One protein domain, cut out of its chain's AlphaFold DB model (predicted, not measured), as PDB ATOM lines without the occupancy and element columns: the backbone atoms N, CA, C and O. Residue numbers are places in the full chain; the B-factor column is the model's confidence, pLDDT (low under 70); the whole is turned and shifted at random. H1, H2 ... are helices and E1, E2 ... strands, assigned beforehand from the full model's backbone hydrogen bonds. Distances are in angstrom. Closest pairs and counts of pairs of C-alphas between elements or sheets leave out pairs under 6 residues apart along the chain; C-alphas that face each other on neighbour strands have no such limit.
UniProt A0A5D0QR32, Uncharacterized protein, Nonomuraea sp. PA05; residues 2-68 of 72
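Overview. This is residues 2 to 68 of the 72 residues of an uncharacterized protein of Nonomuraea sp. PA05 (UniProt A0A5D0QR32). A small sheet, E1 E2 E3, with the short helix H2 over one face, makes a head from which residues 2 to 25 of the long helix H1 stick out as an arm. The 67 printed residues, mixed in class, run H1, E1, E2, E3, H2; the strands form a meander, each the antiparallel neighbour of the one before. The whole is extended, its arm making the length: radius of gyration of the C-alphas 18.1 A, spans 59 by 24 by 20 A.

Along the chain. E1 is residues 31 to 37, 16.9 A; E2 42 to 47, 15.6 A; E3 55 to 57, 6.5 A. H2, residues 59 to 66, 10.7 A, ends at C-alpha 66 (2.297, -14.249, 7.979). H1, residues 2 to 28, 39.0 A, begins at C-alpha 2 (-24.921, 14.304, -18.302).

Arrangement. Hairpin E1 and E2 has N 34 and O 44 within hydrogen-bond range, 2.8 A; hairpin E2 and E3, N 45 and O 55, 2.8 A. H2 is on the sheet, height 7.9 A; its closest C-alpha pair with E2 is Pro 59 and Val 43, 6.2 A. H1 is not on the sheet and only just apart from H2, closest C-alphas 8.5 A. O i to N i+4 pairs are within range throughout H2, and 22 of 23 in H1.

Size, cuts and confidence. The farthest C-alphas, Asn 2 and Asp 39, are 59.2 A apart. The printed part has no cut and no long link; pLDDT is under 70 at residues 2 to 17.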
ATOM      1  N   ASN A   2     -25.024  14.487 -19.762       55.81
ATOM      2  CA  ASN A   2     -24.921  14.304 -18.302       55.81
ATOM      3  C   ASN A   2     -24.833  12.845 -17.820       55.81
ATOM      4  O   ASN A   2     -24.089  12.573 -16.887       55.81
ATOM      5  N   GLU A   3     -25.526  11.893 -18.455       54.81
ATOM      6  CA  GLU A   3     -25.509  10.490 -17.993       54.81
ATOM      7  C   GLU A   3     -24.125   9.832 -18.110       54.81
ATOM      8  O   GLU A   3     -23.702   9.086 -17.231       54.81
ATOM      9  N   LEU A   4     -23.369  10.178 -19.154       56.16
ATOM     10  CA  LEU A   4     -22.008   9.687 -19.385       56.16
ATOM     11  C   LEU A   4     -21.034  10.146 -18.286       56.16
ATOM     12  O   LEU A   4     -20.195   9.366 -17.839       56.16
ATOM     13  N   LEU A   5     -21.186  11.384 -17.804       57.47
ATOM     14  CA  LEU A   5     -20.408  11.935 -16.689       57.47
ATOM     15  C   LEU A   5     -20.775  11.283 -15.349       57.47
ATOM     16  O   LEU A   5     -19.885  11.024 -14.545       57.47
ATOM     17  N   SER A   6     -22.051  10.956 -15.122       57.22
ATOM     18  CA  SER A   6     -22.480  10.223 -13.923       57.22
ATOM     19  C   SER A   6     -21.943   8.790 -13.885       57.22
ATOM     20  O   SER A   6     -21.506   8.334 -12.829       57.22
ATOM     21  N   VAL A   7     -21.902   8.092 -15.026       60.97
ATOM     22  CA  VAL A   7     -21.323   6.739 -15.128       60.97
ATOM     23  C   VAL A   7     -19.801   6.765 -14.934       60.97
ATOM     24  O   VAL A   7     -19.259   5.926 -14.216       60.97
ATOM     25  N   LEU A   8     -19.110   7.756 -15.507       56.88
ATOM     26  CA  LEU A   8     -17.675   7.983 -15.284       56.88
ATOM     27  C   LEU A   8     -17.362   8.333 -13.822       56.88
ATOM     28  O   LEU A   8     -16.392   7.821 -13.264       56.88
ATOM     29  N   GLY A   9     -18.205   9.154 -13.191       59.91
ATOM     30  CA  GLY A   9     -18.130   9.462 -11.766       59.91
ATOM     31  C   GLY A   9     -18.242   8.197 -10.921       59.91
ATOM     32  O   GLY A   9     -17.351   7.927 -10.123       59.91
ATOM     33  N   LEU A  10     -19.255   7.363 -11.176       58.44
ATOM     34  CA  LEU A  10     -19.468   6.096 -10.468       58.44
ATOM     35  C   LEU A  10     -18.285   5.122 -10.634       58.44
ATOM     36  O   LEU A  10     -17.843   4.512  -9.661       58.44
ATOM     37  N   LEU A  11     -17.727   5.009 -11.844       57.22
ATOM     38  CA  LEU A  11     -16.546   4.184 -12.125       57.22
ATOM     39  C   LEU A  11     -15.302   4.656 -11.368       57.22
ATOM     40  O   LEU A  11     -14.521   3.821 -10.923       57.22
ATOM     41  N   MET A  12     -15.120   5.963 -11.178       59.94
ATOM     42  CA  MET A  12     -14.011   6.502 -10.381       59.94
ATOM     43  C   MET A  12     -14.252   6.335  -8.878       59.94
ATOM     44  O   MET A  12     -13.340   5.931  -8.153       59.94
ATOM     45  N   THR A  13     -15.483   6.575  -8.411       61.56
ATOM     46  CA  THR A  13     -15.859   6.427  -6.997       61.56
ATOM     47  C   THR A  13     -15.796   4.975  -6.536       61.56
ATOM     48  O   THR A  13     -15.466   4.730  -5.384       61.56
ATOM     49  N   VAL A  14     -16.068   4.004  -7.409       61.16
ATOM     50  CA  VAL A  14     -15.993   2.573  -7.072       61.16
ATOM     51  C   VAL A  14     -14.643   1.976  -7.472       61.16
ATOM     52  O   VAL A  14     -14.064   1.189  -6.722       61.16
ATOM     53  N   GLY A  15     -14.087   2.368  -8.618       61.53
ATOM     54  CA  GLY A  15     -12.844   1.822  -9.162       61.53
ATOM     55  C   GLY A  15     -11.612   2.173  -8.333       61.53
ATOM     56  O   GLY A  15     -10.812   1.285  -8.041       61.53
ATOM     57  N   GLY A  16     -11.486   3.426  -7.881       69.62
ATOM     58  CA  GLY A  16     -10.374   3.856  -7.025       69.62
ATOM     59  C   GLY A  16     -10.290   3.054  -5.716       69.62
ATOM     60  O   GLY A  16      -9.270   2.399  -5.471       69.62
ATOM     61  N   PRO A  17     -11.367   3.012  -4.906       69.62
ATOM     62  CA  PRO A  17     -11.408   2.208  -3.688       69.62
ATOM     63  C   PRO A  17     -11.224   0.717  -3.953       69.62
ATOM     64  O   PRO A  17     -10.523   0.055  -3.196       69.62
ATOM     65  N   THR A  18     -11.778   0.183  -5.046       73.06
ATOM     66  CA  THR A  18     -11.621  -1.238  -5.386       73.06
ATOM     67  C   THR A  18     -10.162  -1.591  -5.658       73.06
ATOM     68  O   THR A  18      -9.669  -2.586  -5.131       73.06
ATOM     69  N   VAL A  19      -9.430  -0.772  -6.420       74.44
ATOM     70  CA  VAL A  19      -7.995  -0.992  -6.666       74.44
ATOM     71  C   VAL A  19      -7.209  -0.934  -5.358       74.44
ATOM     72  O   VAL A  19      -6.349  -1.783  -5.124       74.44
ATOM     73  N   LEU A  20      -7.536   0.013  -4.479       77.88
ATOM     74  CA  LEU A  20      -6.860   0.189  -3.196       77.88
ATOM     75  C   LEU A  20      -7.145  -0.974  -2.231       77.88
ATOM     76  O   LEU A  20      -6.224  -1.480  -1.589       77.88
ATOM     77  N   VAL A  21      -8.385  -1.468  -2.192       76.38
ATOM     78  CA  VAL A  21      -8.786  -2.671  -1.446       76.38
ATOM     79  C   VAL A  21      -8.096  -3.908  -2.009       76.38
ATOM     80  O   VAL A  21      -7.537  -4.685  -1.244       76.38
ATOM     81  N   VAL A  22      -8.060  -4.086  -3.331       75.75
ATOM     82  CA  VAL A  22      -7.383  -5.229  -3.962       75.75
ATOM     83  C   VAL A  22      -5.878  -5.180  -3.708       75.75
ATOM     84  O   VAL A  22      -5.286  -6.212  -3.393       75.75
ATOM     85  N   ALA A  23      -5.248  -4.011  -3.804       76.25
ATOM     86  CA  ALA A  23      -3.832  -3.833  -3.501       76.25
ATOM     87  C   ALA A  23      -3.538  -4.121  -2.022       76.25
ATOM     88  O   ALA A  23      -2.610  -4.870  -1.716       76.25
ATOM     89  N   SER A  24      -4.369  -3.608  -1.113       74.38
ATOM     90  CA  SER A  24      -4.248  -3.848   0.330       74.38
ATOM     91  C   SER A  24      -4.469  -5.319   0.675       74.38
ATOM     92  O   SER A  24      -3.698  -5.900   1.431       74.38
ATOM     93  N   TYR A  25      -5.453  -5.963   0.048       74.25
ATOM     94  CA  TYR A  25      -5.725  -7.389   0.194       74.25
ATOM     95  C   TYR A  25      -4.578  -8.250  -0.341       74.25
ATOM     96  O   TYR A  25      -4.199  -9.235   0.286       74.25
ATOM     97  N   ARG A  26      -3.978  -7.871  -1.478       72.31
ATOM     98  CA  ARG A  26      -2.780  -8.538  -2.016       72.31
ATOM     99  C   ARG A  26      -1.574  -8.383  -1.091       72.31
ATOM    100  O   ARG A  26      -0.805  -9.330  -0.980       72.31
ATOM    101  N   ARG A  27      -1.432  -7.237  -0.418       73.06
ATOM    102  CA  ARG A  27      -0.392  -7.003   0.598       73.06
ATOM    103  C   ARG A  27      -0.627  -7.826   1.865       73.06
ATOM    104  O   ARG A  27       0.313  -8.405   2.386       73.06
ATOM    105  N   ALA A  28      -1.872  -7.896   2.334       74.88
ATOM    106  CA  ALA A  28      -2.244  -8.641   3.536       74.88
ATOM    107  C   ALA A  28      -2.211 -10.164   3.329       74.88
ATOM    108  O   ALA A  28      -1.909 -10.910   4.256       74.88
ATOM    109  N   LYS A  29      -2.513 -10.637   2.113       81.00
ATOM    110  CA  LYS A  29      -2.439 -12.051   1.728       81.00
ATOM    111  C   LYS A  29      -1.425 -12.251   0.595       81.00
ATOM    112  O   LYS A  29      -1.822 -12.334  -0.578       81.00
ATOM    113  N   PRO A  30      -0.129 -12.385   0.940       84.69
ATOM    114  CA  PRO A  30       0.949 -12.654  -0.015       84.69
ATOM    115  C   PRO A  30       0.875 -14.054  -0.645       84.69
ATOM    116  O   PRO A  30       1.663 -14.372  -1.530       84.69
ATOM    117  N   TYR A  31      -0.083 -14.893  -0.247       86.56
ATOM    118  CA  TYR A  31      -0.323 -16.204  -0.838       86.56
ATOM    119  C   TYR A  31      -1.774 -16.383  -1.294       86.56
ATOM    120  O   TYR A  31      -2.687 -15.639  -0.925       86.56
ATOM    121  N   LYS A  32      -1.983 -17.412  -2.113       88.06
ATOM    122  CA  LYS A  32      -3.281 -17.954  -2.501       88.06
ATOM    123  C   LYS A  32      -3.387 -19.379  -1.971       88.06
ATOM    124  O   LYS A  32      -2.512 -20.199  -2.235       88.06
ATOM    125  N   GLU A  33      -4.456 -19.680  -1.251       87.94
ATOM    126  CA  GLU A  33      -4.788 -21.057  -0.897       87.94
ATOM    127  C   GLU A  33      -5.215 -21.815  -2.160       87.94
ATOM    128  O   GLU A  33      -6.027 -21.326  -2.950       87.94
ATOM    129  N   VAL A  34      -4.603 -22.974  -2.394       91.56
ATOM    130  CA  VAL A  34      -4.854 -23.812  -3.577       91.56
ATOM    131  C   VAL A  34      -5.416 -25.181  -3.229       91.56
ATOM    132  O   VAL A  34      -5.775 -25.936  -4.127       91.56
ATOM    133  N   GLY A  35      -5.504 -25.510  -1.945       90.25
ATOM    134  CA  GLY A  35      -6.173 -26.713  -1.488       90.25
ATOM    135  C   GLY A  35      -5.931 -26.980  -0.015       90.25
ATOM    136  O   GLY A  35      -5.100 -26.340   0.625       90.25
ATOM    137  N   HIS A  36      -6.627 -27.991   0.483       90.31
ATOM    138  CA  HIS A  36      -6.531 -28.443   1.859       90.31
ATOM    139  C   HIS A  36      -6.319 -29.957   1.871       90.31
ATOM    140  O   HIS A  36      -6.910 -30.677   1.066       90.31
ATOM    141  N   CYS A  37      -5.443 -30.443   2.741       87.31
ATOM    142  CA  CYS A  37      -5.269 -31.867   2.987       87.31
ATOM    143  C   CYS A  37      -6.095 -32.217   4.224       87.31
ATOM    144  O   CYS A  37      -5.684 -31.927   5.344       87.31
ATOM    145  N   LEU A  38      -7.284 -32.786   4.014       81.25
ATOM    146  CA  LEU A  38      -8.240 -33.047   5.094       81.25
ATOM    147  C   LEU A  38      -7.726 -34.096   6.091       81.25
ATOM    148  O   LEU A  38      -7.957 -33.938   7.283       81.25
ATOM    149  N   ASP A  39      -6.955 -35.083   5.628       84.12
ATOM    150  CA  ASP A  39      -6.410 -36.149   6.484       84.12
ATOM    151  C   ASP A  39      -5.343 -35.662   7.478       84.12
ATOM    152  O   ASP A  39      -5.162 -36.247   8.540       84.12
ATOM    153  N   THR A  40      -4.617 -34.594   7.139       82.19
ATOM    154  CA  THR A  40      -3.498 -34.072   7.945       82.19
ATOM    155  C   THR A  40      -3.754 -32.671   8.497       82.19
ATOM    156  O   THR A  40      -2.903 -32.127   9.199       82.19
ATOM    157  N   GLY A  41      -4.894 -32.061   8.156       84.69
ATOM    158  CA  GLY A  41      -5.220 -30.680   8.512       84.69
ATOM    159  C   GLY A  41      -4.277 -29.639   7.898       84.69
ATOM    160  O   GLY A  41      -4.184 -28.529   8.410       84.69
ATOM    161  N   MET A  42      -3.535 -29.986   6.842       90.62
ATOM    162  CA  MET A  42      -2.548 -29.094   6.226       90.62
ATOM    163  C   MET A  42      -3.157 -28.233   5.118       90.62
ATOM    164  O   MET A  42      -3.947 -28.702   4.299       90.62
ATOM    165  N   VAL A  43      -2.689 -26.993   5.005       90.62
ATOM    166  CA  VAL A  43      -3.088 -26.049   3.959       90.62
ATOM    167  C   VAL A  43      -2.041 -26.035   2.849       90.62
ATOM    168  O   VAL A  43      -0.843 -25.884   3.099       90.62
ATOM    169  N   LYS A  44      -2.493 -26.161   1.601       92.25
ATOM    170  CA  LYS A  44      -1.660 -25.984   0.410       92.25
ATOM    171  C   LYS A  44      -1.794 -24.547  -0.068       92.25
ATOM    172  O   LYS A  44      -2.876 -24.106  -0.455       92.25
ATOM    173  N   VAL A  45      -0.684 -23.826  -0.098       91.75
ATOM    174  CA  VAL A  45      -0.638 -22.426  -0.524       91.75
ATOM    175  C   VAL A  45       0.342 -22.242  -1.674       91.75
ATOM    176  O   VAL A  45       1.346 -22.943  -1.783       91.75
ATOM    177  N   ARG A  46       0.061 -21.275  -2.541       92.62
ATOM    178  CA  ARG A  46       1.023 -20.744  -3.508       92.62
ATOM    179  C   ARG A  46       1.313 -19.305  -3.161       92.62
ATOM    180  O   ARG A  46       0.386 -18.496  -3.078       92.62
ATOM    181  N   TRP A  47       2.580 -18.986  -2.970       90.19
ATOM    182  CA  TRP A  47       2.995 -17.606  -2.780       90.19
ATOM    183  C   TRP A  47       2.777 -16.835  -4.077       90.19
ATOM    184  O   TRP A  47       2.926 -17.374  -5.172       90.19
ATOM    185  N   ARG A  48       2.366 -15.575  -3.967       84.75
ATOM    186  CA  ARG A  48       2.167 -14.721  -5.142       84.75
ATOM    187  C   ARG A  48       3.490 -14.434  -5.849       84.75
ATOM    188  O   ARG A  48       3.477 -14.322  -7.070       84.75
ATOM    189  N   ASP A  49       4.585 -14.381  -5.094       87.69
ATOM    190  CA  ASP A  49       5.943 -14.204  -5.619       87.69
ATOM    191  C   ASP A  49       6.485 -15.474  -6.298       87.69
ATOM    192  O   ASP A  49       7.285 -15.382  -7.225       87.69
ATOM    193  N   ASP A  50       6.002 -16.660  -5.900       89.12
ATOM    194  CA  ASP A  50       6.321 -17.936  -6.555       89.12
ATOM    195  C   ASP A  50       5.051 -18.750  -6.872       89.12
ATOM    196  O   ASP A  50       4.722 -19.728  -6.191       89.12
ATOM    197  N   PRO A  51       4.311 -18.377  -7.934       86.69
ATOM    198  CA  PRO A  51       3.058 -19.035  -8.295       86.69
ATOM    199  C   PRO A  51       3.260 -20.428  -8.911       86.69
ATOM    200  O   PRO A  51       2.277 -21.138  -9.150       86.69
ATOM    201  N   LYS A  52       4.508 -20.815  -9.215       90.69
ATOM    202  CA  LYS A  52       4.837 -22.113  -9.819       90.69
ATOM    203  C   LYS A  52       4.959 -23.208  -8.768       90.69
ATOM    204  O   LYS A  52       4.676 -24.366  -9.074       90.69
ATOM    205  N   ARG A  53       5.341 -22.865  -7.536       90.25
ATOM    206  CA  ARG A  53       5.463 -23.829  -6.440       90.25
ATOM    207  C   ARG A  53       4.256 -23.803  -5.521       90.25
ATOM    208  O   ARG A  53       3.694 -22.760  -5.207       90.25
ATOM    209  N   THR A  54       3.868 -24.997  -5.084       92.00
ATOM    210  CA  THR A  54       2.860 -25.191  -4.042       92.00
ATOM    211  C   THR A  54       3.562 -25.656  -2.782       92.00
ATOM    212  O   THR A  54       4.298 -26.639  -2.811       92.00
ATOM    213  N   TYR A  55       3.321 -24.947  -1.692       89.19
ATOM    214  CA  TYR A  55       3.872 -25.225  -0.379       89.19
ATOM    215  C   TYR A  55       2.776 -25.782   0.512       89.19
ATOM    216  O   TYR A  55       1.610 -25.415   0.372       89.19
ATOM    217  N   ILE A  56       3.152 -26.676   1.416       91.38
ATOM    218  CA  ILE A  56       2.231 -27.317   2.347       91.38
ATOM    219  C   ILE A  56       2.654 -26.899   3.748       91.38
ATOM    220  O   ILE A  56       3.800 -27.122   4.137       91.38
ATOM    221  N   TYR A  57       1.742 -26.273   4.484       87.50
ATOM    222  CA  TYR A  57       1.976 -25.826   5.853       87.50
ATOM    223  C   TYR A  57       0.863 -26.321   6.765       87.50
ATOM    224  O   TYR A  57      -0.270 -26.527   6.330       87.50
ATOM    225  N   THR A  58       1.167 -26.459   8.052       89.25
ATOM    226  CA  THR A  58       0.114 -26.467   9.066       89.25
ATOM    227  C   THR A  58      -0.500 -25.061   9.170       89.25
ATOM    228  O   THR A  58       0.215 -24.074   8.952       89.25
ATOM    229  N   PRO A  59      -1.801 -24.938   9.485       84.31
ATOM    230  CA  PRO A  59      -2.478 -23.648   9.621       84.31
ATOM    231  C   PRO A  59      -1.758 -22.701  10.592       84.31
ATOM    232  O   PRO A  59      -1.576 -21.525  10.278       84.31
ATOM    233  N   ASP A  60      -1.264 -23.231  11.716       85.88
ATOM    234  CA  ASP A  60      -0.527 -22.463  12.724       85.88
ATOM    235  C   ASP A  60       0.781 -21.892  12.169       85.88
ATOM    236  O   ASP A  60       1.019 -20.688  12.259       85.88
ATOM    237  N   ARG A  61       1.585 -22.713  11.474       82.25
ATOM    238  CA  ARG A  61       2.829 -22.235  10.846       82.25
ATOM    239  C   ARG A  61       2.568 -21.203   9.763       82.25
ATOM    240  O   ARG A  61       3.350 -20.270   9.617       82.25
ATOM    241  N   LEU A  62       1.505 -21.373   8.981       83.94
ATOM    242  CA  LEU A  62       1.137 -20.398   7.960       83.94
ATOM    243  C   LEU A  62       0.806 -19.044   8.602       83.94
ATOM    244  O   LEU A  62       1.264 -18.009   8.116       83.94
ATOM    245  N   SER A  63       0.069 -19.058   9.717       80.19
ATOM    246  CA  SER A  63      -0.224 -17.864  10.512       80.19
ATOM    247  C   SER A  63       1.046 -17.240  11.102       80.19
ATOM    248  O   SER A  63       1.229 -16.028  11.003       80.19
ATOM    249  N   ASP A  64       1.968 -18.039  11.640       83.94
ATOM    250  CA  ASP A  64       3.236 -17.539  12.187       83.94
ATOM    251  C   ASP A  64       4.129 -16.897  11.121       83.94
ATOM    252  O   ASP A  64       4.728 -15.846  11.363       83.94
ATOM    253  N   ILE A  65       4.202 -17.487   9.922       81.56
ATOM    254  CA  ILE A  65       4.949 -16.917   8.791       81.56
ATOM    255  C   ILE A  65       4.330 -15.579   8.374       81.56
ATOM    256  O   ILE A  65       5.054 -14.606   8.170       81.56
ATOM    257  N   LEU A  66       2.997 -15.497   8.295       79.81
ATOM    258  CA  LEU A  66       2.297 -14.249   7.979       79.81
ATOM    259  C   LEU A  66       2.496 -13.153   9.027       79.81
ATOM    260  O   LEU A  66       2.573 -11.979   8.677       79.81
ATOM    261  N   GLN A  67       2.566 -13.528  10.303       80.94
ATOM    262  CA  GLN A  67       2.788 -12.598  11.410       80.94
ATOM    263  C   GLN A  67       4.272 -12.238  11.596       80.94
ATOM    264  O   GLN A  67       4.605 -11.496  12.518       80.94
ATOM    265  N   GLY A  68       5.171 -12.766  10.754       74.12
ATOM    266  CA  GLY A  68       6.616 -12.551  10.867       74.12
ATOM    267  C   GLY A  68       7.251 -13.227  12.088       74.12
ATOM    268  O   GLY A  68       8.367 -12.884  12.467       74.12
TER     269      GLY A  68